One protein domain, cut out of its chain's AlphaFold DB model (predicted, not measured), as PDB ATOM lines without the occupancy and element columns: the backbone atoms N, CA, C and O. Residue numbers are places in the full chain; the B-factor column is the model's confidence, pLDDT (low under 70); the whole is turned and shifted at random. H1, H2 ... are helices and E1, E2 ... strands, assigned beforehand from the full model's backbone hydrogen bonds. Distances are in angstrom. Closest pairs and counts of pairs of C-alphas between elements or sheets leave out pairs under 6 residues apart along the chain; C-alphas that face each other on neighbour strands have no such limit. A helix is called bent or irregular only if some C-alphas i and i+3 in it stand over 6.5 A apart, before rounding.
ATOM      1  N   VAL A   5     -13.886  12.964 -39.061       87.44
ATOM      2  CA  VAL A   5     -13.414  12.787 -37.685       87.44
ATOM      3  C   VAL A   5     -11.910  12.561 -37.702       87.44
ATOM      4  O   VAL A   5     -11.386  11.988 -38.650       87.44
ATOM      5  N   ILE A   6     -11.203  13.030 -36.683       90.31
ATOM      6  CA  ILE A   6      -9.812  12.660 -36.433       90.31
ATOM      7  C   ILE A   6      -9.815  11.459 -35.492       90.31
ATOM      8  O   ILE A   6     -10.539  11.467 -34.499       90.31
ATOM      9  N   ALA A   7      -8.996  10.455 -35.773       92.56
ATOM     10  CA  ALA A   7      -8.812   9.301 -34.904       92.56
ATOM     11  C   ALA A   7      -7.332   9.073 -34.595       92.56
ATOM     12  O   ALA A   7      -6.434   9.529 -35.308       92.56
ATOM     13  N   ASP A   8      -7.079   8.353 -33.510       93.81
ATOM     14  CA  ASP A   8      -5.735   7.954 -33.126       93.81
ATOM     15  C   ASP A   8      -5.228   6.780 -33.959       93.81
ATOM     16  O   ASP A   8      -5.845   5.717 -33.968       93.81
ATOM     17  N   ASN A   9      -4.025   6.902 -34.534       94.44
ATOM     18  CA  ASN A   9      -3.305   5.746 -35.083       94.44
ATOM     19  C   ASN A   9      -3.132   4.637 -34.035       94.44
ATOM     20  O   ASN A   9      -3.103   3.467 -34.393       94.44
ATOM     21  N   TRP A  10      -3.063   5.000 -32.748       94.06
ATOM     22  CA  TRP A  10      -3.015   4.036 -31.652       94.06
ATOM     23  C   TRP A  10      -4.289   3.183 -31.577       94.06
ATOM     24  O   TRP A  10      -4.179   1.975 -31.450       94.06
ATOM     25  N   SER A  11      -5.481   3.767 -31.752       92.88
ATOM     26  CA  SER A  11      -6.729   2.989 -31.815       92.88
ATOM     27  C   SER A  11      -6.736   2.020 -32.988       92.88
ATOM     28  O   SER A  11      -7.162   0.881 -32.840       92.88
ATOM     29  N   LEU A  12      -6.242   2.454 -34.151       93.50
ATOM     30  CA  LEU A  12      -6.162   1.589 -35.326       93.50
ATOM     31  C   LEU A  12      -5.138   0.470 -35.126       93.50
ATOM     32  O   LEU A  12      -5.400  -0.656 -35.531       93.50
ATOM     33  N   GLN A  13      -4.011   0.754 -34.472       92.06
ATOM     34  CA  GLN A  13      -3.036  -0.263 -34.088       92.06
ATOM     35  C   GLN A  13      -3.671  -1.288 -33.141       92.06
ATOM     36  O   GLN A  13      -3.619  -2.475 -33.429       92.06
ATOM     37  N   THR A  14      -4.348  -0.837 -32.083       90.25
ATOM     38  CA  THR A  14      -5.067  -1.706 -31.138       90.25
ATOM     39  C   THR A  14      -6.081  -2.607 -31.844       90.25
ATOM     40  O   THR A  14      -6.109  -3.811 -31.612       90.25
ATOM     41  N   VAL A  15      -6.885  -2.056 -32.760       90.44
ATOM     42  CA  VAL A  15      -7.830  -2.859 -33.550       90.44
ATOM     43  C   VAL A  15      -7.097  -3.831 -34.475       90.44
ATOM     44  O   VAL A  15      -7.521  -4.976 -34.608       90.44
ATOM     45  N   SER A  16      -6.002  -3.406 -35.105       88.81
ATOM     46  CA  SER A  16      -5.197  -4.278 -35.961       88.81
ATOM     47  C   SER A  16      -4.631  -5.463 -35.184       88.81
ATOM     48  O   SER A  16      -4.691  -6.590 -35.671       88.81
ATOM     49  N   ASP A  17      -4.097  -5.211 -33.992       86.88
ATOM     50  CA  ASP A  17      -3.503  -6.230 -33.135       86.88
ATOM     51  C   ASP A  17      -4.585  -7.214 -32.655       86.88
ATOM     52  O   ASP A  17      -4.405  -8.424 -32.807       86.88
ATOM     53  N   LEU A  18      -5.763  -6.717 -32.241       86.25
ATOM     54  CA  LEU A  18      -6.933  -7.547 -31.916       86.25
ATOM     55  C   LEU A  18      -7.343  -8.452 -33.089       86.25
ATOM     56  O   LEU A  18      -7.652  -9.627 -32.895       86.25
ATOM     57  N   MET A  19      -7.374  -7.918 -34.313       84.19
ATOM     58  CA  MET A  19      -7.762  -8.690 -35.498       84.19
ATOM     59  C   MET A  19      -6.722  -9.745 -35.887       84.19
ATOM     60  O   MET A  19      -7.098 -10.804 -36.386       84.19
ATOM     61  N   ALA A  20      -5.437  -9.459 -35.686       84.12
ATOM     62  CA  ALA A  20      -4.346 -10.349 -36.066       84.12
ATOM     63  C   ALA A  20      -4.084 -11.450 -35.025       84.12
ATOM     64  O   ALA A  20      -3.797 -12.587 -35.395       84.12
ATOM     65  N   GLN A  21      -4.159 -11.113 -33.735       83.50
ATOM     66  CA  GLN A  21      -3.702 -11.968 -32.632       83.50
ATOM     67  C   GLN A  21      -4.858 -12.480 -31.759       83.50
ATOM     68  O   GLN A  21      -4.693 -13.459 -31.033       83.50
ATOM     69  N   GLY A  22      -6.047 -11.881 -31.870       82.19
ATOM     70  CA  GLY A  22      -7.168 -12.159 -30.978       82.19
ATOM     71  C   GLY A  22      -7.035 -11.419 -29.647       82.19
ATOM     72  O   GLY A  22      -6.293 -10.450 -29.525       82.19
ATOM     73  N   ILE A  23      -7.805 -11.857 -28.650       81.69
ATOM     74  CA  ILE A  23      -7.756 -11.288 -27.300       81.69
ATOM     75  C   ILE A  23      -6.592 -11.931 -26.551       81.69
ATOM     76  O   ILE A  23      -6.567 -13.156 -26.425       81.69
ATOM     77  N   ASP A  24      -5.691 -11.118 -26.007       71.19
ATOM     78  CA  ASP A  24      -4.652 -11.602 -25.101       71.19
ATOM     79  C   ASP A  24      -5.242 -11.830 -23.688       71.19
ATOM     80  O   ASP A  24      -5.758 -10.887 -23.074       71.19
ATOM     81  N   PRO A  25      -5.244 -13.076 -23.171       60.75
ATOM     82  CA  PRO A  25      -5.788 -13.402 -21.853       60.75
ATOM     83  C   PRO A  25      -4.861 -13.025 -20.686       60.75
ATOM     84  O   PRO A  25      -5.350 -12.935 -19.557       60.75
ATOM     85  N   ASP A  26      -3.566 -12.814 -20.938       61.19
ATOM     86  CA  ASP A  26      -2.552 -12.531 -19.915       61.19
ATOM     87  C   ASP A  26      -2.215 -11.029 -19.820       61.19
ATOM     88  O   ASP A  26      -1.462 -10.608 -18.933       61.19
ATOM     89  N   ASP A  27      -2.793 -10.207 -20.704       61.09
ATOM     90  CA  ASP A  27      -2.381  -8.817 -20.882       61.09
ATOM     91  C   ASP A  27      -3.070  -7.828 -19.937       61.09
ATOM     92  O   ASP A  27      -4.274  -7.861 -19.650       61.09
ATOM     93  N   ASN A  28      -2.254  -6.912 -19.430       56.28
ATOM     94  CA  ASN A  28      -2.564  -6.113 -18.264       56.28
ATOM     95  C   ASN A  28      -2.184  -4.651 -18.529       56.28
ATOM     96  O   ASN A  28      -1.111  -4.216 -18.096       56.28
ATOM     97  N   PRO A  29      -3.026  -3.837 -19.199       55.19
ATOM     98  CA  PRO A  29      -2.784  -2.410 -19.289       55.19
ATOM     99  C   PRO A  29      -3.061  -1.806 -17.914       55.19
ATOM    100  O   PRO A  29      -4.156  -1.356 -17.558       55.19
ATOM    101  N   GLY A  30      -2.016  -1.817 -17.095       50.53
ATOM    102  CA  GLY A  30      -1.963  -1.105 -15.839       50.53
ATOM    103  C   GLY A  30      -2.151   0.385 -16.097       50.53
ATOM    104  O   GLY A  30      -1.321   1.049 -16.708       50.53
ATOM    105  N   ILE A  31      -3.239   0.934 -15.566       58.59
ATOM    106  CA  ILE A  31      -3.570   2.362 -15.576       58.59
ATOM    107  C   ILE A  31      -2.813   3.141 -14.493       58.59
ATOM    108  O   ILE A  31      -3.333   4.121 -13.970       58.59
ATOM    109  N   ALA A  32      -1.591   2.747 -14.128       50.47
ATOM    110  CA  ALA A  32      -0.862   3.408 -13.041       50.47
ATOM    111  C   ALA A  32      -0.877   4.960 -13.129       50.47
ATOM    112  O   ALA A  32      -1.092   5.587 -12.091       50.47
ATOM    113  N   PRO A  33      -0.839   5.599 -14.323       52.59
ATOM    114  CA  PRO A  33      -0.943   7.061 -14.439       52.59
ATOM    115  C   PRO A  33      -2.350   7.669 -14.295       52.59
ATOM    116  O   PRO A  33      -2.465   8.882 -14.162       52.59
ATOM    117  N   LEU A  34      -3.428   6.874 -14.323       59.34
ATOM    118  CA  LEU A  34      -4.816   7.327 -14.123       59.34
ATOM    119  C   LEU A  34      -5.349   7.038 -12.712       59.34
ATOM    120  O   LEU A  34      -6.559   7.111 -12.498       59.34
ATOM    121  N   THR A  35      -4.481   6.726 -11.754       60.69
ATOM    122  CA  THR A  35      -4.854   6.548 -10.343       60.69
ATOM    123  C   THR A  35      -4.517   7.806  -9.549       60.69
ATOM    124  O   THR A  35      -3.492   8.440  -9.802       60.69
ATOM    125  N   ASP A  36      -5.376   8.191  -8.601       58.09
ATOM    126  CA  ASP A  36      -5.065   9.307  -7.701       58.09
ATOM    127  C   ASP A  36      -3.858   8.968  -6.813       58.09
ATOM    128  O   ASP A  36      -3.676   7.798  -6.448       58.09
ATOM    129  N   PRO A  37      -3.050   9.969  -6.412       56.16
ATOM    130  CA  PRO A  37      -1.995   9.765  -5.427       56.16
ATOM    131  C   PRO A  37      -2.546   9.078  -4.168       56.16
ATOM    132  O   PRO A  37      -3.493   9.562  -3.549       56.16
ATOM    133  N   GLY A  38      -1.963   7.936  -3.796       58.44
ATOM    134  CA  GLY A  38      -2.363   7.166  -2.611       58.44
ATOM    135  C   GLY A  38      -3.420   6.078  -2.843       58.44
ATOM    136  O   GLY A  38      -3.753   5.369  -1.897       58.44
ATOM    137  N   GLN A  39      -3.923   5.896  -4.069       63.44
ATOM    138  CA  GLN A  39      -4.773   4.753  -4.419       63.44
ATOM    139  C   GLN A  39      -3.974   3.649  -5.109       63.44
ATOM    140  O   GLN A  39      -3.111   3.918  -5.944       63.44
ATOM    141  N   THR A  40      -4.297   2.391  -4.804       62.53
ATOM    142  CA  THR A  40      -3.734   1.244  -5.522       62.53
ATOM    143  C   THR A  40      -4.235   1.256  -6.969       62.53
ATOM    144  O   THR A  40      -5.454   1.201  -7.173       62.53
ATOM    145  N   PRO A  41      -3.339   1.294  -7.974       65.31
ATOM    146  CA  PRO A  41      -3.725   1.170  -9.370       65.31
ATOM    147  C   PRO A  41      -4.532  -0.105  -9.582       65.31
ATOM    148  O   PRO A  41      -4.071  -1.205  -9.275       65.31
ATOM    149  N   LYS A  42      -5.749   0.035 -10.101       66.69
ATOM    150  CA  LYS A  42      -6.508  -1.109 -10.608       66.69
ATOM    151  C   LYS A  42      -6.171  -1.257 -12.068       66.69
ATOM    152  O   LYS A  42      -6.241  -0.268 -12.776       66.69
ATOM    153  N   ALA A  43      -5.830  -2.451 -12.519       70.81
ATOM    154  CA  ALA A  43      -5.683  -2.697 -13.941       70.81
ATOM    155  C   ALA A  43      -7.016  -2.529 -14.684       70.81
ATOM    156  O   ALA A  43      -8.078  -2.847 -14.142       70.81
ATOM    157  N   ILE A  44      -6.949  -2.059 -15.930       75.50
ATOM    158  CA  ILE A  44      -8.024  -2.290 -16.899       75.50
ATOM    159  C   ILE A  44      -7.636  -3.551 -17.675       75.50
ATOM    160  O   ILE A  44      -6.463  -3.712 -17.974       75.50
ATOM    161  N   PRO A  45      -8.567  -4.457 -18.004       78.19
ATOM    162  CA  PRO A  45      -8.272  -5.551 -18.927       78.19
ATOM    163  C   PRO A  45      -8.018  -5.028 -20.351       78.19
ATOM    164  O   PRO A  45      -8.808  -4.213 -20.833       78.19
ATOM    165  N   GLN A  46      -6.992  -5.529 -21.055       82.81
ATOM    166  CA  GLN A  46      -6.699  -5.120 -22.442       82.81
ATOM    167  C   GLN A  46      -7.896  -5.326 -23.364       82.81
ATOM    168  O   GLN A  46      -8.290  -4.400 -24.066       82.81
ATOM    169  N   ALA A  47      -8.590  -6.456 -23.214       81.81
ATOM    170  CA  ALA A  47      -9.809  -6.754 -23.958       81.81
ATOM    171  C   ALA A  47     -10.849  -5.618 -23.909       81.81
ATOM    172  O   ALA A  47     -11.520  -5.341 -24.900       81.81
ATOM    173  N   ALA A  48     -10.993  -4.931 -22.767       82.38
ATOM    174  CA  ALA A  48     -11.928  -3.812 -22.654       82.38
ATOM    175  C   ALA A  48     -11.475  -2.605 -23.493       82.38
ATOM    176  O   ALA A  48     -12.301  -1.964 -24.139       82.38
ATOM    177  N   ILE A  49     -10.170  -2.320 -23.514       84.44
ATOM    178  CA  ILE A  49      -9.574  -1.286 -24.369       84.44
ATOM    179  C   ILE A  49      -9.751  -1.656 -25.844       84.44
ATOM    180  O   ILE A  49     -10.190  -0.812 -26.625       84.44
ATOM    181  N   ASP A  50      -9.493  -2.909 -26.211       84.00
ATOM    182  CA  ASP A  50      -9.590  -3.377 -27.595       84.00
ATOM    183  C   ASP A  50     -11.019  -3.275 -28.131       84.00
ATOM    184  O   ASP A  50     -11.250  -2.733 -29.214       84.00
ATOM    185  N   PHE A  51     -12.002  -3.739 -27.351       82.81
ATOM    186  CA  PHE A  51     -13.407  -3.651 -27.737       82.81
ATOM    187  C   PHE A  51     -13.910  -2.209 -27.790       82.81
ATOM    188  O   PHE A  51     -14.658  -1.873 -28.705       82.81
ATOM    189  N   GLU A  52     -13.500  -1.343 -26.859       84.00
ATOM    190  CA  GLU A  52     -13.838   0.082 -26.935       84.00
ATOM    191  C   GLU A  52     -13.279   0.712 -28.218       84.00
ATOM    192  O   GLU A  52     -14.035   1.354 -28.948       84.00
ATOM    193  N   ALA A  53     -12.005   0.464 -28.544       88.62
ATOM    194  CA  ALA A  53     -11.380   0.970 -29.766       88.62
ATOM    195  C   ALA A  53     -12.063   0.429 -31.035       88.62
ATOM    196  O   ALA A  53     -12.290   1.181 -31.986       88.62
ATOM    197  N   LEU A  54     -12.446  -0.852 -31.042       87.62
ATOM    198  CA  LEU A  54     -13.180  -1.467 -32.147       87.62
ATOM    199  C   LEU A  54     -14.568  -0.842 -32.326       87.62
ATOM    200  O   LEU A  54     -14.946  -0.511 -33.448       87.62
ATOM    201  N   PHE A  55     -15.336  -0.664 -31.249       84.50
ATOM    202  CA  PHE A  55     -16.668  -0.063 -31.341       84.50
ATOM    203  C   PHE A  55     -16.617   1.408 -31.742       84.50
ATOM    204  O   PHE A  55     -17.469   1.852 -32.514       84.50
ATOM    205  N   ASP A  56     -15.615   2.146 -31.272       85.31
ATOM    206  CA  ASP A  56     -15.355   3.511 -31.715       85.31
ATOM    207  C   ASP A  56     -15.078   3.556 -33.223       85.31
ATOM    208  O   ASP A  56     -15.722   4.317 -33.945       85.31
ATOM    209  N   LEU A  57     -14.194   2.682 -33.722       87.31
ATOM    210  CA  LEU A  57     -13.892   2.597 -35.149       87.31
ATOM    211  C   LEU A  57     -15.129   2.219 -35.969       87.31
ATOM    212  O   LEU A  57     -15.393   2.847 -36.989       87.31
ATOM    213  N   LEU A  58     -15.900   1.216 -35.544       86.00
ATOM    214  CA  LEU A  58     -17.128   0.815 -36.237       86.00
ATOM    215  C   LEU A  58     -18.152   1.952 -36.273       86.00
ATOM    216  O   LEU A  58     -18.809   2.158 -37.292       86.00
ATOM    217  N   THR A  59     -18.265   2.704 -35.179       82.94
ATOM    218  CA  THR A  59     -19.126   3.888 -35.103       82.94
ATOM    219  C   THR A  59     -18.678   4.933 -36.115       82.94
ATOM    220  O   THR A  59     -19.502   5.445 -36.871       82.94
ATOM    221  N   ASP A  60     -17.378   5.212 -36.185       83.50
ATOM    222  CA  ASP A  60     -16.852   6.183 -37.135       83.50
ATOM    223  C   ASP A  60     -16.973   5.704 -38.590       83.50
ATOM    224  O   ASP A  60     -17.364   6.484 -39.450       83.50
ATOM    225  N   VAL A  61     -16.746   4.422 -38.882       84.19
ATOM    226  CA  VAL A  61     -16.918   3.856 -40.234       84.19
ATOM    227  C   VAL A  61     -18.370   3.952 -40.711       84.19
ATOM    228  O   VAL A  61     -18.612   4.168 -41.894       84.19
ATOM    229  N   VAL A  62     -19.343   3.787 -39.811       81.88
ATOM    230  CA  VAL A  62     -20.772   3.838 -40.159       81.88
ATOM    231  C   VAL A  62     -21.291   5.273 -40.263       81.88
ATOM    232  O   VAL A  62     -22.154   5.549 -41.095       81.88
ATOM    233  N   LEU A  63     -20.817   6.180 -39.406       78.50
ATOM    234  CA  LEU A  63     -21.393   7.523 -39.264       78.50
ATOM    235  C   LEU A  63     -20.605   8.627 -39.976       78.50
ATOM    236  O   LEU A  63     -21.089   9.760 -40.045       78.50
ATOM    237  N   ARG A  64     -19.387   8.352 -40.453       79.25
ATOM    238  CA  ARG A  64     -18.477   9.368 -41.002       79.25
ATOM    239  C   ARG A  64     -18.137   9.074 -42.447       79.25
ATOM    240  O   ARG A  64     -17.979   7.929 -42.846       79.25
ATOM    241  N   ASP A  65     -17.924  10.145 -43.199       80.38
ATOM    242  CA  ASP A  65     -17.444  10.038 -44.573       80.38
ATOM    243  C   ASP A  65     -15.939   9.756 -44.614       80.38
ATOM    244  O   ASP A  65     -15.463   9.066 -45.511       80.38
ATOM    245  N   GLN A  66     -15.176  10.330 -43.672       86.75
ATOM    246  CA  GLN A  66     -13.724  10.138 -43.581       86.75
ATOM    247  C   GLN A  66     -13.222  10.169 -42.137       86.75
ATOM    248  O   GLN A  66     -13.576  11.052 -41.351       86.75
ATOM    249  N   ILE A  67     -12.301   9.259 -41.845       91.06
ATOM    250  CA  ILE A  67     -11.527   9.158 -40.612       91.06
ATOM    251  C   ILE A  67     -10.098   9.597 -40.933       91.06
ATOM    252  O   ILE A  67      -9.385   8.930 -41.677       91.06
ATOM    253  N   LEU A  68      -9.672  10.737 -40.403       93.50
ATOM    254  CA  LEU A  68      -8.337  11.285 -40.601       93.50
ATOM    255  C   LEU A  68      -7.390  10.768 -39.515       93.50
ATOM    256  O   LEU A  68      -7.690  10.878 -38.327       93.50
ATOM    257  N   VAL A  69      -6.229  10.264 -39.920       94.38
ATOM    258  CA  VAL A  69      -5.174   9.763 -39.019       94.38
ATOM    259  C   VAL A  69      -3.824  10.370 -39.398       94.38
ATOM    260  O   VAL A  69      -3.656  10.828 -40.525       94.38
ATOM    261  N   ASP A  70      -2.869  10.442 -38.468       92.88
ATOM    262  CA  ASP A  70      -1.549  11.040 -38.728       92.88
ATOM    263  C   ASP A  70      -0.750  10.130 -39.672       92.88
ATOM    264  O   ASP A  70      -0.598   8.929 -39.424       92.88
ATOM    265  N   ASP A  71      -0.279  10.695 -40.783       91.75
ATOM    266  CA  ASP A  71       0.405   9.960 -41.847       91.75
ATOM    267  C   ASP A  71       1.753   9.379 -41.417       91.75
ATOM    268  O   ASP A  71       2.127   8.302 -41.876       91.75
ATOM    269  N   ARG A  72       2.439  10.007 -40.460       89.31
ATOM    270  CA  ARG A  72       3.735   9.527 -39.953       89.31
ATOM    271  C   ARG A  72       3.643   8.210 -39.189       89.31
ATOM    272  O   ARG A  72       4.658   7.554 -38.986       89.31
ATOM    273  N   PHE A  73       2.447   7.837 -38.739       87.81
ATOM    274  CA  PHE A  73       2.196   6.604 -37.988       87.81
ATOM    275  C   PHE A  73       1.287   5.642 -38.759       87.81
ATOM    276  O   PHE A  73       0.592   4.819 -38.161       87.81
ATOM    277  N   HIS A  74       1.229   5.779 -40.080       85.94
ATOM    278  CA  HIS A  74       0.447   4.917 -40.962       85.94
ATOM    279  C   HIS A  74       0.837   3.434 -40.832       85.94
ATOM    280  O   HIS A  74      -0.026   2.567 -40.688       85.94
ATOM    281  N   ASP A  75       2.137   3.150 -40.772       87.00
ATOM    282  CA  ASP A  75       2.677   1.781 -40.761       87.00
ATOM    283  C   ASP A  75       2.397   1.019 -39.453       87.00
ATOM    284  O   ASP A  75       2.634  -0.187 -39.347       87.00
ATOM    285  N   ALA A  76       1.874   1.714 -38.434       85.75
ATOM    286  CA  ALA A  76       1.451   1.094 -37.183       85.75
ATOM    287  C   ALA A  76       0.221   0.187 -37.358       85.75
ATOM    288  O   ALA A  76      -0.003  -0.687 -36.527       85.75
ATOM    289  N   TRP A  77      -0.568   0.384 -38.418       86.56
ATOM    290  CA  TRP A  77      -1.824  -0.341 -38.645       86.56
ATOM    291  C   TRP A  77      -2.034  -0.760 -40.106       86.56
ATOM    292  O   TRP A  77      -2.692  -1.767 -40.368       86.56
ATOM    293  N   PHE A  78      -1.478  -0.031 -41.077       84.81
ATOM    294  CA  PHE A  78      -1.608  -0.395 -42.485       84.81
ATOM    295  C   PHE A  78      -0.752  -1.620 -42.829       84.81
ATOM    296  O   PHE A  78       0.394  -1.731 -42.397       84.81
ATOM    297  N   GLY A  79      -1.307  -2.556 -43.606       78.69
ATOM    298  CA  GLY A  79      -0.623  -3.793 -43.997       78.69
ATOM    299  C   GLY A  79      -0.524  -4.855 -42.895       78.69
ATOM    300  O   GLY A  79       0.004  -5.935 -43.144       78.69
ATOM    301  N   ARG A  80      -1.046  -4.578 -41.690       71.44
ATOM    302  CA  ARG A  80      -1.096  -5.527 -40.560       71.44
ATOM    303  C   ARG A  80      -2.427  -6.278 -40.440       71.44
ATOM    304  O   ARG A  80      -2.509  -7.253 -39.703       71.44
ATOM    305  N   GLY A  81      -3.446  -5.848 -41.183       65.12
ATOM    306  CA  GLY A  81      -4.736  -6.523 -41.294       65.12
ATOM    307  C   GLY A  81      -5.492  -6.098 -42.554       65.12
ATOM    308  O   GLY A  81      -5.463  -4.923 -42.942       65.12
ATOM    309  N   ASP A  82      -6.181  -7.052 -43.183       71.31
ATOM    310  CA  ASP A  82      -6.862  -6.844 -44.468       71.31
ATOM    311  C   ASP A  82      -7.946  -5.763 -44.367       71.31
ATOM    312  O   ASP A  82      -8.040  -4.880 -45.216       71.31
ATOM    313  N   ALA A  83      -8.728  -5.767 -43.282       78.00
ATOM    314  CA  ALA A  83      -9.869  -4.866 -43.138       78.00
ATOM    315  C   ALA A  83      -9.472  -3.384 -43.018       78.00
ATOM    316  O   ALA A  83     -10.067  -2.540 -43.683       78.00
ATOM    317  N   LEU A  84      -8.465  -3.045 -42.202       82.44
ATOM    318  CA  LEU A  84      -8.015  -1.651 -42.062       82.44
ATOM    319  C   LEU A  84      -7.322  -1.151 -43.332       82.44
ATOM    320  O   LEU A  84      -7.499   0.005 -43.721       82.44
ATOM    321  N   SER A  85      -6.581  -2.035 -44.004       82.75
ATOM    322  CA  SER A  85      -5.949  -1.728 -45.289       82.75
ATOM    323  C   SER A  85      -7.006  -1.438 -46.361       82.75
ATOM    324  O   SER A  85      -6.894  -0.445 -47.073       82.75
ATOM    325  N   GLU A  86      -8.088  -2.217 -46.415       84.44
ATOM    326  CA  GLU A  86      -9.236  -1.966 -47.298       84.44
ATOM    327  C   GLU A  86      -9.936  -0.630 -47.004       84.44
ATOM    328  O   GLU A  86     -10.256   0.120 -47.932       84.44
ATOM    329  N   LEU A  87     -10.141  -0.283 -45.726       86.94
ATOM    330  CA  LEU A  87     -10.695   1.025 -45.351       86.94
ATOM    331  C   LEU A  87      -9.806   2.176 -45.842       86.94
ATOM    332  O   LEU A  87     -10.326   3.214 -46.264       86.94
ATOM    333  N   ALA A  88      -8.484   1.993 -45.819       87.06
ATOM    334  CA  ALA A  88      -7.537   2.976 -46.326       87.06
ATOM    335  C   ALA A  88      -7.541   3.078 -47.856       87.06
ATOM    336  O   ALA A  88      -7.631   4.181 -48.400       87.06
ATOM    337  N   LEU A  89      -7.533   1.941 -48.559       84.62
ATOM    338  CA  LEU A  89      -7.617   1.882 -50.025       84.62
ATOM    339  C   LEU A  89      -8.897   2.545 -50.551       84.62
ATOM    340  O   LEU A  89      -8.886   3.194 -51.597       84.62
ATOM    341  N   ARG A  90      -9.992   2.454 -49.792       84.56
ATOM    342  CA  ARG A  90     -11.281   3.097 -50.095       84.56
ATOM    343  C   ARG A  90     -11.377   4.550 -49.624       84.56
ATOM    344  O   ARG A  90     -12.429   5.163 -49.779       84.56
ATOM    345  N   SER A  91     -10.303   5.118 -49.070       86.25
ATOM    346  CA  SER A  91     -10.260   6.482 -48.521       86.25
ATOM    347  C   SER A  91     -11.271   6.760 -47.396       86.25
ATOM    348  O   SER A  91     -11.582   7.923 -47.134       86.25
ATOM    349  N   ILE A  92     -11.757   5.710 -46.720       88.06
ATOM    350  CA  ILE A  92     -12.588   5.822 -45.511       88.06
ATOM    351  C   ILE A  92     -11.687   6.204 -44.338       88.06
ATOM    352  O   ILE A  92     -11.958   7.176 -43.643       88.06
ATOM    353  N   VAL A  93     -10.570   5.493 -44.163       90.88
ATOM    354  CA  VAL A  93      -9.465   5.926 -43.297       90.88
ATOM    355  C   VAL A  93      -8.432   6.616 -44.175       90.88
ATOM    356  O   VAL A  93      -7.959   6.049 -45.153       90.88
ATOM    357  N   ARG A  94      -8.063   7.851 -43.854       92.56
ATOM    358  CA  ARG A  94      -7.162   8.652 -44.677       92.56
ATOM    359  C   ARG A  94      -5.988   9.180 -43.852       92.56
ATOM    360  O   ARG A  94      -6.195  10.049 -43.001       92.56
ATOM    361  N   PRO A  95      -4.756   8.735 -44.148       91.94
ATOM    362  CA  PRO A  95      -3.546   9.396 -43.678       91.94
ATOM    363  C   PRO A  95      -3.542  10.871 -44.085       91.94
ATOM    364  O   PRO A  95      -3.817  11.218 -45.239       91.94
ATOM    365  N   HIS A  96      -3.265  11.748 -43.129       91.94
ATOM    366  CA  HIS A  96      -3.285  13.187 -43.315       91.94
ATOM    367  C   HIS A  96      -2.048  13.836 -42.694       91.94
ATOM    368  O   HIS A  96      -1.748  13.638 -41.516       91.94
ATOM    369  N   GLY A  97      -1.370  14.666 -43.488       90.94
ATOM    370  CA  GLY A  97      -0.184  15.413 -43.076       90.94
ATOM    371  C   GLY A  97      -0.526  16.583 -42.160       90.94
ATOM    372  O   GLY A  97      -0.501  17.738 -42.580       90.94
ATOM    373  N   PHE A  98      -0.825  16.299 -40.893       88.06
ATOM    374  CA  PHE A  98      -1.189  17.330 -39.912       88.06
ATOM    375  C   PHE A  98      -0.061  18.331 -39.619       88.06
ATOM    376  O   PHE A  98      -0.335  19.433 -39.139       88.06
ATOM    377  N   LEU A  99       1.193  17.951 -39.882       83.25
ATOM    378  CA  LEU A  99       2.396  18.731 -39.574       83.25
ATOM    379  C   LEU A  99       2.920  19.568 -40.745       83.25
ATOM    380  O   LEU A  99       4.077  19.968 -40.733       83.25
ATOM    381  N   GLN A 100       2.089  19.864 -41.743       81.94
ATOM    382  CA  GLN A 100       2.468  20.814 -42.796       81.94
ATOM    383  C   GLN A 100       2.716  22.230 -42.248       81.94
ATOM    384  O   GLN A 100       3.498  22.972 -42.825       81.94
ATOM    385  N   ASN A 101       2.055  22.586 -41.139       81.56
ATOM    386  CA  ASN A 101       2.167  23.879 -40.451       81.56
ATOM    387  C   ASN A 101       2.292  23.632 -38.931       81.56
ATOM    388  O   ASN A 101       1.310  23.802 -38.194       81.56
ATOM    389  N   PRO A 102       3.432  23.092 -38.460       84.62
ATOM    390  CA  PRO A 102       3.592  22.623 -37.083       84.62
ATOM    391  C   PRO A 102       3.478  23.748 -36.048       84.62
ATOM    392  O   PRO A 102       2.980  23.509 -34.948       84.62
ATOM    393  N   GLU A 103       3.840  24.977 -36.412       89.94
ATOM    394  CA  GLU A 103       3.770  26.170 -35.566       89.94
ATOM    395  C   GLU A 103       2.345  26.459 -35.075       89.94
ATOM    396  O   GLU A 103       2.143  26.890 -33.941       89.94
ATOM    397  N   ARG A 104       1.324  26.119 -35.875       88.75
ATOM    398  CA  ARG A 104      -0.087  26.280 -35.483       88.75
ATOM    399  C   ARG A 104      -0.500  25.346 -34.349       88.75
ATOM    400  O   ARG A 104      -1.502  25.601 -33.685       88.75
ATOM    401  N   LEU A 105       0.227  24.246 -34.156       90.25
ATOM    402  CA  LEU A 105      -0.073  23.242 -33.139       90.25
ATOM    403  C   LEU A 105       0.660  23.507 -31.823       90.25
ATOM    404  O   LEU A 105       0.236  22.961 -30.807       90.25
ATOM    405  N   GLU A 106       1.727  24.311 -31.812       91.81
ATOM    406  CA  GLU A 106       2.603  24.469 -30.644       91.81
ATOM    407  C   GLU A 106       1.865  25.013 -29.418       91.81
ATOM    408  O   GLU A 106       1.855  24.366 -28.367       91.81
ATOM    409  N   GLU A 107       1.197  26.161 -29.558       92.50
ATOM    410  CA  GLU A 107       0.472  26.793 -28.454       92.50
ATOM    411  C   GLU A 107      -0.712  25.929 -27.967       92.50
ATOM    412  O   GLU A 107      -0.760  25.632 -26.764       92.50
ATOM    413  N   PRO A 108      -1.620  25.427 -28.837       89.69
ATOM    414  CA  PRO A 108      -2.682  24.520 -28.402       89.69
ATOM    415  C   PRO A 108      -2.142  23.253 -27.733       89.69
ATOM    416  O   PRO A 108      -2.659  22.833 -26.696       89.69
ATOM    417  N   ARG A 109      -1.073  22.654 -28.275       93.38
ATOM    418  CA  ARG A 109      -0.455  21.456 -27.693       93.38
ATOM    419  C   ARG A 109       0.092  21.744 -26.304       93.38
ATOM    420  O   ARG A 109      -0.161  20.954 -25.401       93.38
ATOM    421  N   ALA A 110       0.796  22.858 -26.111       94.25
ATOM    422  CA  ALA A 110       1.314  23.252 -24.802       94.25
ATOM    423  C   ALA A 110       0.185  23.522 -23.792       94.25
ATOM    424  O   ALA A 110       0.290  23.159 -22.618       94.25
ATOM    425  N   ALA A 111      -0.922  24.127 -24.233       89.62
ATOM    426  CA  ALA A 111      -2.101  24.339 -23.399       89.62
ATOM    427  C   ALA A 111      -2.746  23.013 -22.959       89.62
ATOM    428  O   ALA A 111      -2.984  22.823 -21.765       89.62
ATOM    429  N   PHE A 112      -2.974  22.076 -23.886       92.62
ATOM    430  CA  PHE A 112      -3.524  20.762 -23.547       92.62
ATOM    431  C   PHE A 112      -2.562  19.940 -22.694       92.62
ATOM    432  O   PHE A 112      -2.992  19.381 -21.694       92.62
ATOM    433  N   LEU A 113      -1.270  19.923 -23.022       94.81
ATOM    434  CA  LEU A 113      -0.252  19.190 -22.270       94.81
ATOM    435  C   LEU A 113      -0.283  19.553 -20.783       94.81
ATOM    436  O   LEU A 113      -0.381  18.664 -19.944       94.81
ATOM    437  N   ARG A 114      -0.325  20.852 -20.455       92.88
ATOM    438  CA  ARG A 114      -0.445  21.321 -19.064       92.88
ATOM    439  C   ARG A 114      -1.696  20.804 -18.351       92.88
ATOM    440  O   ARG A 114      -1.632  20.515 -17.167       92.88
ATOM    441  N   ARG A 115      -2.822  20.667 -19.057       90.00
ATOM    442  CA  ARG A 115      -4.077  20.137 -18.491       90.00
ATOM    443  C   ARG A 115      -4.065  18.622 -18.299       90.00
ATOM    444  O   ARG A 115      -4.811  18.117 -17.471       90.00
ATOM    445  N   LEU A 116      -3.273  17.904 -19.092       90.19
ATOM    446  CA  LEU A 116      -3.192  16.444 -19.068       90.19
ATOM    447  C   LEU A 116      -2.230  15.899 -18.004       90.19
ATOM    448  O   LEU A 116      -2.275  14.710 -17.697       90.19
ATOM    449  N   LEU A 117      -1.365  16.743 -17.443       91.44
ATOM    450  CA  LEU A 117      -0.455  16.383 -16.359       91.44
ATOM    451  C   LEU A 117      -1.194  16.427 -15.014       91.44
ATOM    452  O   LEU A 117      -1.194  17.442 -14.325       91.44
ATOM    453  N   LEU A 118      -1.864  15.325 -14.665       87.00
ATOM    454  CA  LEU A 118      -2.794  15.274 -13.527       87.00
ATOM    455  C   LEU A 118      -2.134  15.076 -12.157       87.00
ATOM    456  O   LEU A 118      -2.791  15.261 -11.135       87.00
ATOM    457  N   ASN A 119      -0.872  14.649 -12.115       85.25
ATOM    458  CA  ASN A 119      -0.144  14.383 -10.877       85.25
ATOM    459  C   ASN A 119       1.372  14.579 -11.062       85.25
ATOM    460  O   ASN A 119       1.875  14.614 -12.188       85.25
ATOM    461  N   ASP A 120       2.098  14.663  -9.947       87.06
ATOM    462  CA  ASP A 120       3.542  14.935  -9.929       87.06
ATOM    463  C   ASP A 120       4.377  13.857 -10.636       87.06
ATOM    464  O   ASP A 120       5.414  14.162 -11.228       87.06
ATOM    465  N   ALA A 121       3.924  12.599 -10.613       86.12
ATOM    466  CA  ALA A 121       4.606  11.512 -11.308       86.12
ATOM    467  C   ALA A 121       4.574  11.740 -12.825       86.12
ATOM    468  O   ALA A 121       5.626  11.749 -13.461       86.12
ATOM    469  N   MET A 122       3.398  12.040 -13.387       88.00
ATOM    470  CA  MET A 122       3.248  12.366 -14.808       88.00
ATOM    471  C   MET A 122       4.059  13.604 -15.190       88.00
ATOM    472  O   MET A 122       4.686  13.610 -16.247       88.00
ATOM    473  N   VAL A 123       4.088  14.637 -14.337       91.31
ATOM    474  CA  VAL A 123       4.909  15.841 -14.560       91.31
ATOM    475  C   VAL A 123       6.387  15.468 -14.679       91.31
ATOM    476  O   VAL A 123       7.051  15.881 -15.630       91.31
ATOM    477  N   LYS A 124       6.904  14.655 -13.752       91.25
ATOM    478  CA  LYS A 124       8.311  14.237 -13.736       91.25
ATOM    479  C   LYS A 124       8.673  13.347 -14.927       91.25
ATOM    480  O   LYS A 124       9.707  13.561 -15.565       91.25
ATOM    481  N   GLU A 125       7.838  12.361 -15.234       91.81
ATOM    482  CA  GLU A 125       8.044  11.451 -16.364       91.81
ATOM    483  C   GLU A 125       7.996  12.201 -17.699       91.81
ATOM    484  O   GLU A 125       8.859  12.004 -18.555       91.81
ATOM    485  N   GLN A 126       7.038  13.118 -17.861       94.56
ATOM    486  CA  GLN A 126       6.924  13.929 -19.068       94.56
ATOM    487  C   GLN A 126       8.095  14.907 -19.219       94.56
ATOM    488  O   GLN A 126       8.629  15.035 -20.318       94.56
ATOM    489  N   ALA A 127       8.555  15.543 -18.138       95.69
ATOM    490  CA  ALA A 127       9.753  16.384 -18.179       95.69
ATOM    491  C   ALA A 127      11.001  15.579 -18.583       95.69
ATOM    492  O   ALA A 127      11.815  16.048 -19.376       95.69
ATOM    493  N   THR A 128      11.120  14.340 -18.094       96.00
ATOM    494  CA  THR A 128      12.201  13.419 -18.481       96.00
ATOM    495  C   THR A 128      12.123  13.070 -19.968       96.00
ATOM    496  O   THR A 128      13.141  13.111 -20.656       96.00
ATOM    497  N   ASN A 129      10.922  12.795 -20.488       95.94
ATOM    498  CA  ASN A 129      10.702  12.565 -21.917       95.94
ATOM    499  C   ASN A 129      11.085  13.780 -22.772       95.94
ATOM    500  O   ASN A 129      11.714  13.614 -23.810       95.94
ATOM    501  N   GLU A 130      10.725  14.997 -22.357       95.81
ATOM    502  CA  GLU A 130      11.050  16.215 -23.107       95.81
ATOM    503  C   GLU A 130      12.549  16.512 -23.144       95.81
ATOM    504  O   GLU A 130      13.057  16.931 -24.185       95.81
ATOM    505  N   SER A 131      13.258  16.300 -22.032       96.75
ATOM    506  CA  SER A 131      14.716  16.450 -21.981       96.75
ATOM    507  C   SER A 131      15.412  15.402 -22.844       96.75
ATOM    508  O   SER A 131      16.218  15.764 -23.698       96.75
ATOM    509  N   ALA A 132      15.039  14.126 -22.702       95.75
ATOM    510  CA  ALA A 132      15.599  13.050 -23.515       95.75
ATOM    511  C   ALA A 132      15.352  13.295 -25.011       95.75
ATOM    512  O   ALA A 132      16.284  13.254 -25.805       95.75
ATOM    513  N   TRP A 133      14.134  13.679 -25.399       95.44
ATOM    514  CA  TRP A 133      13.821  13.958 -26.798       95.44
ATOM    515  C   TRP A 133      14.691  15.070 -27.400       95.44
ATOM    516  O   TRP A 133      15.111  14.960 -28.547       95.44
ATOM    517  N   LYS A 134      14.992  16.128 -26.634       95.00
ATOM    518  CA  LYS A 134      15.876  17.220 -27.079       95.00
ATOM    519  C   LYS A 134      17.328  16.781 -27.260       95.00
ATOM    520  O   LYS A 134      18.023  17.352 -28.092       95.00
ATOM    521  N   GLU A 135      17.791  15.829 -26.458       94.81
ATOM    522  CA  GLU A 135      19.189  15.388 -26.453       94.81
ATOM    523  C   GLU A 135      19.457  14.269 -27.460       94.81
ATOM    524  O   GLU A 135      20.508  14.249 -28.098       94.81
ATOM    525  N   ASN A 136      18.534  13.314 -27.576       94.94
ATOM    526  CA  ASN A 136      18.768  12.054 -28.278       94.94
ATOM    527  C   ASN A 136      17.527  11.479 -28.981       94.94
ATOM    528  O   ASN A 136      17.576  10.336 -29.425       94.94
ATOM    529  N   GLU A 137      16.427  12.236 -29.076       92.50
ATOM    530  CA  GLU A 137      15.176  11.801 -29.722       92.50
ATOM    531  C   GLU A 137      14.586  10.502 -29.132       92.50
ATOM    532  O   GLU A 137      13.909   9.732 -29.813       92.50
ATOM    533  N   THR A 138      14.810  10.249 -27.835       93.19
ATOM    534  CA  THR A 138      14.224   9.099 -27.130       93.19
ATOM    535  C   THR A 138      13.117   9.501 -26.158       93.19
ATOM    536  O   THR A 138      13.020  10.645 -25.712       93.19
ATOM    537  N   THR A 139      12.263   8.536 -25.807       91.62
ATOM    538  CA  THR A 139      11.195   8.705 -24.811       91.62
ATOM    539  C   THR A 139      11.279   7.611 -23.741       91.62
ATOM    540  O   THR A 139      10.646   6.564 -23.900       91.62
ATOM    541  N   PRO A 140      12.049   7.817 -22.655       91.69
ATOM    542  CA  PRO A 140      12.255   6.812 -21.606       91.69
ATOM    543  C   PRO A 140      10.956   6.317 -20.954       91.69
ATOM    544  O   PRO A 140      10.833   5.140 -20.625       91.69
ATOM    545  N   HIS A 141       9.961   7.194 -20.810       89.94
ATOM    546  CA  HIS A 141       8.634   6.866 -20.294       89.94
ATOM    547  C   HIS A 141       7.628   6.802 -21.449       89.94
ATOM    548  O   HIS A 141       6.804   7.705 -21.627       89.94
ATOM    549  N   VAL A 142       7.719   5.732 -22.250       90.00
ATOM    550  CA  VAL A 142       6.936   5.531 -23.488       90.00
ATOM    551  C   VAL A 142       5.434   5.655 -23.243       90.00
ATOM    552  O   VAL A 142       4.762   6.400 -23.952       90.00
ATOM    553  N   PHE A 143       4.908   4.990 -22.210       87.62
ATOM    554  CA  PHE A 143       3.473   5.009 -21.919       87.62
ATOM    555  C   PHE A 143       2.971   6.425 -21.601       87.62
ATOM    556  O   PHE A 143       1.987   6.883 -22.180       87.62
ATOM    557  N   THR A 144       3.681   7.164 -20.745       89.38
ATOM    558  CA  THR A 144       3.329   8.549 -20.393       89.38
ATOM    559  C   THR A 144       3.463   9.489 -21.586       89.38
ATOM    560  O   THR A 144       2.578  10.316 -21.812       89.38
ATOM    561  N   SER A 145       4.494   9.312 -22.419       92.19
ATOM    562  CA  SER A 145       4.627  10.032 -23.691       92.19
ATOM    563  C   SER A 145       3.417   9.777 -24.597       92.19
ATOM    564  O   SER A 145       2.758  10.709 -25.062       92.19
ATOM    565  N   GLN A 146       3.051   8.513 -24.803       91.56
ATOM    566  CA  GLN A 146       1.934   8.138 -25.665       91.56
ATOM    567  C   GLN A 146       0.595   8.653 -25.125       91.56
ATOM    568  O   GLN A 146      -0.234   9.154 -25.893       91.56
ATOM    569  N   LEU A 147       0.382   8.575 -23.813       91.44
ATOM    570  CA  LEU A 147      -0.857   8.978 -23.167       91.44
ATOM    571  C   LEU A 147      -1.016  10.507 -23.134       91.44
ATOM    572  O   LEU A 147      -2.036  11.029 -23.583       91.44
ATOM    573  N   VAL A 148      -0.003  11.223 -22.643       92.88
ATOM    574  CA  VAL A 148      -0.069  12.667 -22.373       92.88
ATOM    575  C   VAL A 148       0.435  13.472 -23.562       92.88
ATOM    576  O   VAL A 148      -0.282  14.329 -24.074       92.88
ATOM    577  N   TRP A 149       1.651  13.198 -24.033       94.62
ATOM    578  CA  TRP A 149       2.281  14.005 -25.076       94.62
ATOM    579  C   TRP A 149       1.609  13.803 -26.434       94.62
ATOM    580  O   TRP A 149       1.238  14.764 -27.116       94.62
ATOM    581  N   GLY A 150       1.371  12.537 -26.782       93.94
ATOM    582  CA  GLY A 150       0.573  12.152 -27.939       93.94
ATOM    583  C   GLY A 150      -0.875  12.632 -27.817       93.94
ATOM    584  O   GLY A 150      -1.410  13.193 -28.771       93.94
ATOM    585  N   GLY A 151      -1.482  12.505 -26.630       93.69
ATOM    586  CA  GLY A 151      -2.845  12.979 -26.365       93.69
ATOM    587  C   GLY A 151      -3.008  14.487 -26.571       93.69
ATOM    588  O   GLY A 151      -3.913  14.914 -27.288       93.69
ATOM    589  N   ALA A 152      -2.092  15.293 -26.027       94.62
ATOM    590  CA  ALA A 152      -2.057  16.741 -26.231       94.62
ATOM    591  C   ALA A 152      -1.878  17.103 -27.710       94.62
ATOM    592  O   ALA A 152      -2.530  18.019 -28.210       94.62
ATOM    593  N   GLY A 153      -1.021  16.369 -28.425       94.25
ATOM    594  CA  GLY A 153      -0.833  16.560 -29.859       94.25
ATOM    595  C   GLY A 153      -2.107  16.293 -30.660       94.25
ATOM    596  O   GLY A 153      -2.404  17.021 -31.604       94.25
ATOM    597  N   MET A 154      -2.867  15.256 -30.318       93.38
ATOM    598  CA  MET A 154      -4.097  14.915 -31.040       93.38
ATOM    599  C   MET A 154      -5.239  15.881 -30.720       93.38
ATOM    600  O   MET A 154      -5.932  16.318 -31.636       93.38
ATOM    601  N   LEU A 155      -5.352  16.333 -29.467       91.19
ATOM    602  CA  LEU A 155      -6.256  17.427 -29.094       91.19
ATOM    603  C   LEU A 155      -5.926  18.730 -29.834       91.19
ATOM    604  O   LEU A 155      -6.828  19.401 -30.325       91.19
ATOM    605  N   ALA A 156      -4.640  19.070 -29.966       89.81
ATOM    606  CA  ALA A 156      -4.211  20.240 -30.729       89.81
ATOM    607  C   ALA A 156      -4.612  20.140 -32.208       89.81
ATOM    608  O   ALA A 156      -5.108  21.113 -32.771       89.81
ATOM    609  N   ARG A 157      -4.463  18.962 -32.831       88.50
ATOM    610  CA  ARG A 157      -4.926  18.720 -34.208       88.50
ATOM    611  C   ARG A 157      -6.444  18.865 -34.316       88.50
ATOM    612  O   ARG A 157      -6.915  19.612 -35.164       88.50
ATOM    613  N   ALA A 158      -7.202  18.224 -33.429       88.06
ATOM    614  CA  ALA A 158      -8.660  18.351 -33.377       88.06
ATOM    615  C   ALA A 158      -9.114  19.812 -33.281       88.06
ATOM    616  O   ALA A 158      -9.990  20.246 -34.029       88.06
ATOM    617  N   TRP A 159      -8.451  20.584 -32.419       84.62
ATOM    618  CA  TRP A 159      -8.705  22.006 -32.237       84.62
ATOM    619  C   TRP A 159      -8.393  22.829 -33.493       84.62
ATOM    620  O   TRP A 159      -9.257  23.535 -34.004       84.62
ATOM    621  N   VAL A 160      -7.172  22.724 -34.025       84.75
ATOM    622  CA  VAL A 160      -6.700  23.555 -35.147       84.75
ATOM    623  C   VAL A 160      -7.422  23.242 -36.454       84.75
ATOM    624  O   VAL A 160      -7.675  24.148 -37.248       84.75
ATOM    625  N   TYR A 161      -7.771  21.975 -36.671       81.56
ATOM    626  CA  TYR A 161      -8.500  21.522 -37.854       81.56
ATOM    627  C   TYR A 161     -10.022  21.558 -37.657       81.56
ATOM    628  O   TYR A 161     -10.751  21.088 -38.532       81.56
ATOM    629  N   ALA A 162     -10.501  22.091 -36.525       79.38
ATOM    630  CA  ALA A 162     -11.917  22.213 -36.180       79.38
ATOM    631  C   ALA A 162     -12.712  20.925 -36.470       79.38
ATOM    632  O   ALA A 162     -13.793  20.954 -37.059       79.38
ATOM    633  N   SER A 163     -12.133  19.781 -36.105       78.25
ATOM    634  CA  SER A 163     -12.663  18.458 -36.431       78.25
ATOM    635  C   SER A 163     -12.998  17.690 -35.152       78.25
ATOM    636  O   SER A 163     -12.230  17.756 -34.187       78.25
ATOM    637  N   PRO A 164     -14.116  16.937 -35.121       83.81
ATOM    638  CA  PRO A 164     -14.381  15.972 -34.061       83.81
ATOM    639  C   PRO A 164     -13.204  15.013 -33.886       83.81
ATOM    640  O   PRO A 164     -12.484  14.726 -34.843       83.81
ATOM    641  N   TYR A 165     -13.035  14.495 -32.673       87.62
ATOM    642  CA  TYR A 165     -11.928  13.612 -32.335       87.62
ATOM    643  C   TYR A 165     -12.421  12.393 -31.570       87.62
ATOM    644  O   TYR A 165     -13.030  12.529 -30.507       87.62
ATOM    645  N   THR A 166     -12.110  11.222 -32.116       89.88
ATOM    646  CA  THR A 166     -12.310   9.923 -31.482       89.88
ATOM    647  C   THR A 166     -10.983   9.481 -30.859       89.88
ATOM    648  O   THR A 166     -10.085   9.017 -31.568       89.88
ATOM    649  N   PRO A 167     -10.803   9.668 -29.540       90.06
ATOM    650  CA  PRO A 167      -9.563   9.307 -28.864       90.06
ATOM    651  C   PRO A 167      -9.424   7.795 -28.684       90.06
ATOM    652  O   PRO A 167     -10.412   7.070 -28.564       90.06
ATOM    653  N   HIS A 168      -8.187   7.346 -28.497       92.75
ATOM    654  CA  HIS A 168      -7.894   6.044 -27.917       92.75
ATOM    655  C   HIS A 168      -8.574   5.902 -26.542       92.75
ATOM    656  O   HIS A 168      -8.542   6.856 -25.751       92.75
ATOM    657  N   PRO A 169      -9.142   4.732 -26.194       88.81
ATOM    658  CA  PRO A 169      -9.852   4.523 -24.931       88.81
ATOM    659  C   PRO A 169      -9.088   4.946 -23.664       88.81
ATOM    660  O   PRO A 169      -9.681   5.493 -22.729       88.81
ATOM    661  N   LEU A 170      -7.764   4.760 -23.616       88.06
ATOM    662  CA  LEU A 170      -6.947   5.225 -22.482       88.06
ATOM    663  C   LEU A 170      -6.843   6.758 -22.428       88.06
ATOM    664  O   LEU A 170      -6.943   7.355 -21.356       88.06
ATOM    665  N   ARG A 171      -6.715   7.418 -23.585       89.94
ATOM    666  CA  ARG A 171      -6.710   8.886 -23.680       89.94
ATOM    667  C   ARG A 171      -8.075   9.468 -23.340       89.94
ATOM    668  O   ARG A 171      -8.137  10.458 -22.624       89.94
ATOM    669  N   ARG A 172      -9.168   8.823 -23.763       87.94
ATOM    670  CA  ARG A 172     -10.537   9.203 -23.377       87.94
ATOM    671  C   ARG A 172     -10.679   9.314 -21.862       87.94
ATOM    672  O   ARG A 172     -11.153  10.334 -21.369       87.94
ATOM    673  N   ARG A 173     -10.223   8.294 -21.130       85.31
ATOM    674  CA  ARG A 173     -10.247   8.275 -19.660       85.31
ATOM    675  C   ARG A 173      -9.382   9.385 -19.061       85.31
ATOM    676  O   ARG A 173      -9.822  10.058 -18.131       85.31
ATOM    677  N   LEU A 174      -8.186   9.620 -19.613       86.44
ATOM    678  CA  LEU A 174      -7.338  10.741 -19.197       86.44
ATOM    679  C   LEU A 174      -8.060  12.085 -19.371       86.44
ATOM    680  O   LEU A 174      -8.071  12.905 -18.458       86.44
ATOM    681  N   PHE A 175      -8.681  12.308 -20.527       86.56
ATOM    682  CA  PHE A 175      -9.359  13.562 -20.848       86.56
ATOM    683  C   PHE A 175     -10.565  13.803 -19.943       86.56
ATOM    684  O   PHE A 175     -10.733  14.911 -19.438       86.56
ATOM    685  N   GLN A 176     -11.344  12.758 -19.662       82.88
ATOM    686  CA  GLN A 176     -12.438  12.814 -18.692       82.88
ATOM    687  C   GLN A 176     -11.933  13.241 -17.308       82.88
ATOM    688  O   GLN A 176     -12.505  14.146 -16.701       82.88
ATOM    689  N   ARG A 177     -10.820  12.665 -16.836       82.25
ATOM    690  CA  ARG A 177     -10.196  13.056 -15.561       82.25
ATOM    691  C   ARG A 177      -9.632  14.482 -15.582       82.25
ATOM    692  O   ARG A 177      -9.709  15.177 -14.578       82.25
ATOM    693  N   ALA A 178      -9.125  14.943 -16.724       84.31
ATOM    694  CA  ALA A 178      -8.628  16.307 -16.926       84.31
ATOM    695  C   ALA A 178      -9.740  17.375 -17.060       84.31
ATOM    696  O   ALA A 178      -9.453  18.545 -17.348       84.31
ATOM    697  N   GLY A 179     -11.015  16.985 -16.935       78.44
ATOM    698  CA  GLY A 179     -12.155  17.877 -17.168       78.44
ATOM    699  C   GLY A 179     -12.197  18.415 -18.603       78.44
ATOM    700  O   GLY A 179     -12.645  19.538 -18.845       78.44
TER     701      GLY A 179
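This is residues 5 to 179 of the 238 residues of an uncharacterized protein of Xanthomonas citri (UniProt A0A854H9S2). A small sheet of three parallel strands, with helices H1 to H4 grazing it, makes one part; in the other, H7 is the middle helix, set crosswise to H5, H6 and H8, and its residues 154 to 158 reach the sheet. Residues 22 to 45, a long stretch with no named element, loop out between H1 and H2. The printed part has 175 residues, with eight named helices and three strands in the order E1 H1 H2 E2 H3 H4 E3 H5 H6 H7 H8, mostly helix. The sheet's order is E1 E2 E3. The whole is compact, with a radius of gyration of the C-alphas of 16.2 A and spans of 45 by 42 by 32 A.

In the sheet, the inner strand E2, residues 66 to 70, is parallel to the edge strands E1, residues 5 to 7, and E3, residues 93 to 96. N 7 and O 68, 2.9 A, and N 94 and O 67, 2.8 A, are within hydrogen-bond range. Residues 6 to 7 of E1 also pair, parallel, with residues 165 to 166. H1, residues 9 to 21, H2, residues 46 to 63, H3, residues 71 to 76, H4, residues 82 to 89, and H7, residues 142 to 160, are on the sheet but only graze it. E1, H1 H2, E2 and E2, H3 H4, E3 are strand-helix-strand units, parallel neighbour strands with helices between, each with a right-handed crossover. H1 touches H2 at a steep tilt of 67 degrees, opposite ways; their closest C-alphas, of Ser 11 and Ala 53, are 5.5 A apart. H1 and H3 touch at a shallow tilt of 18 degrees, the same way, closest at the C-alphas of Gln 13 and Ala 76, 5.6 A. The hub H7 touches H5, residues 103 to 116, at a steep tilt of 54 degrees, opposite ways, closest at the C-alphas of Ala 156 and Arg 109, 5.0 A. H6, residues 120 to 136, touches H7 about perpendicular at 86 degrees, closest at the C-alphas of Gln 126 and Ser 145, 6.5 A. H8, residues 169 to 177, touches H7 about perpendicular at 75 degrees, closest at the C-alphas of Arg 171 and Leu 147, 5.9 A. Every O i to N i+4 pair is within hydrogen-bond range in H1, H2, H4, H6 and H8, against 8 of 10 in H5, 14 of 15 in H7 and 0 of 2 in H3, where 2 of 3 O i to N i+3 pairs are.

E1 begins at C-alpha 5, (-13.414, 12.787, -37.685), and H8 ends at C-alpha 177, (-10.196, 13.056, -15.561). First to last C-alpha, H2 measures 25.7 A, H7 25.4 A, H6 24.0 A and H5 20.4 A. H3 and H5 are irregular: C-alphas 72 and 75 are 7.9 A apart, and C-alphas 104 and 107 are 7.1 A apart.

The C-alphas farthest apart, of Gly 38 and Arg 90, are 48.5 A apart. The printed part has no cut, and H1 to H2 is its long link. Mean pLDDT of the printed part is 84.7; residues 25 to 42 and residue 81 are under 70.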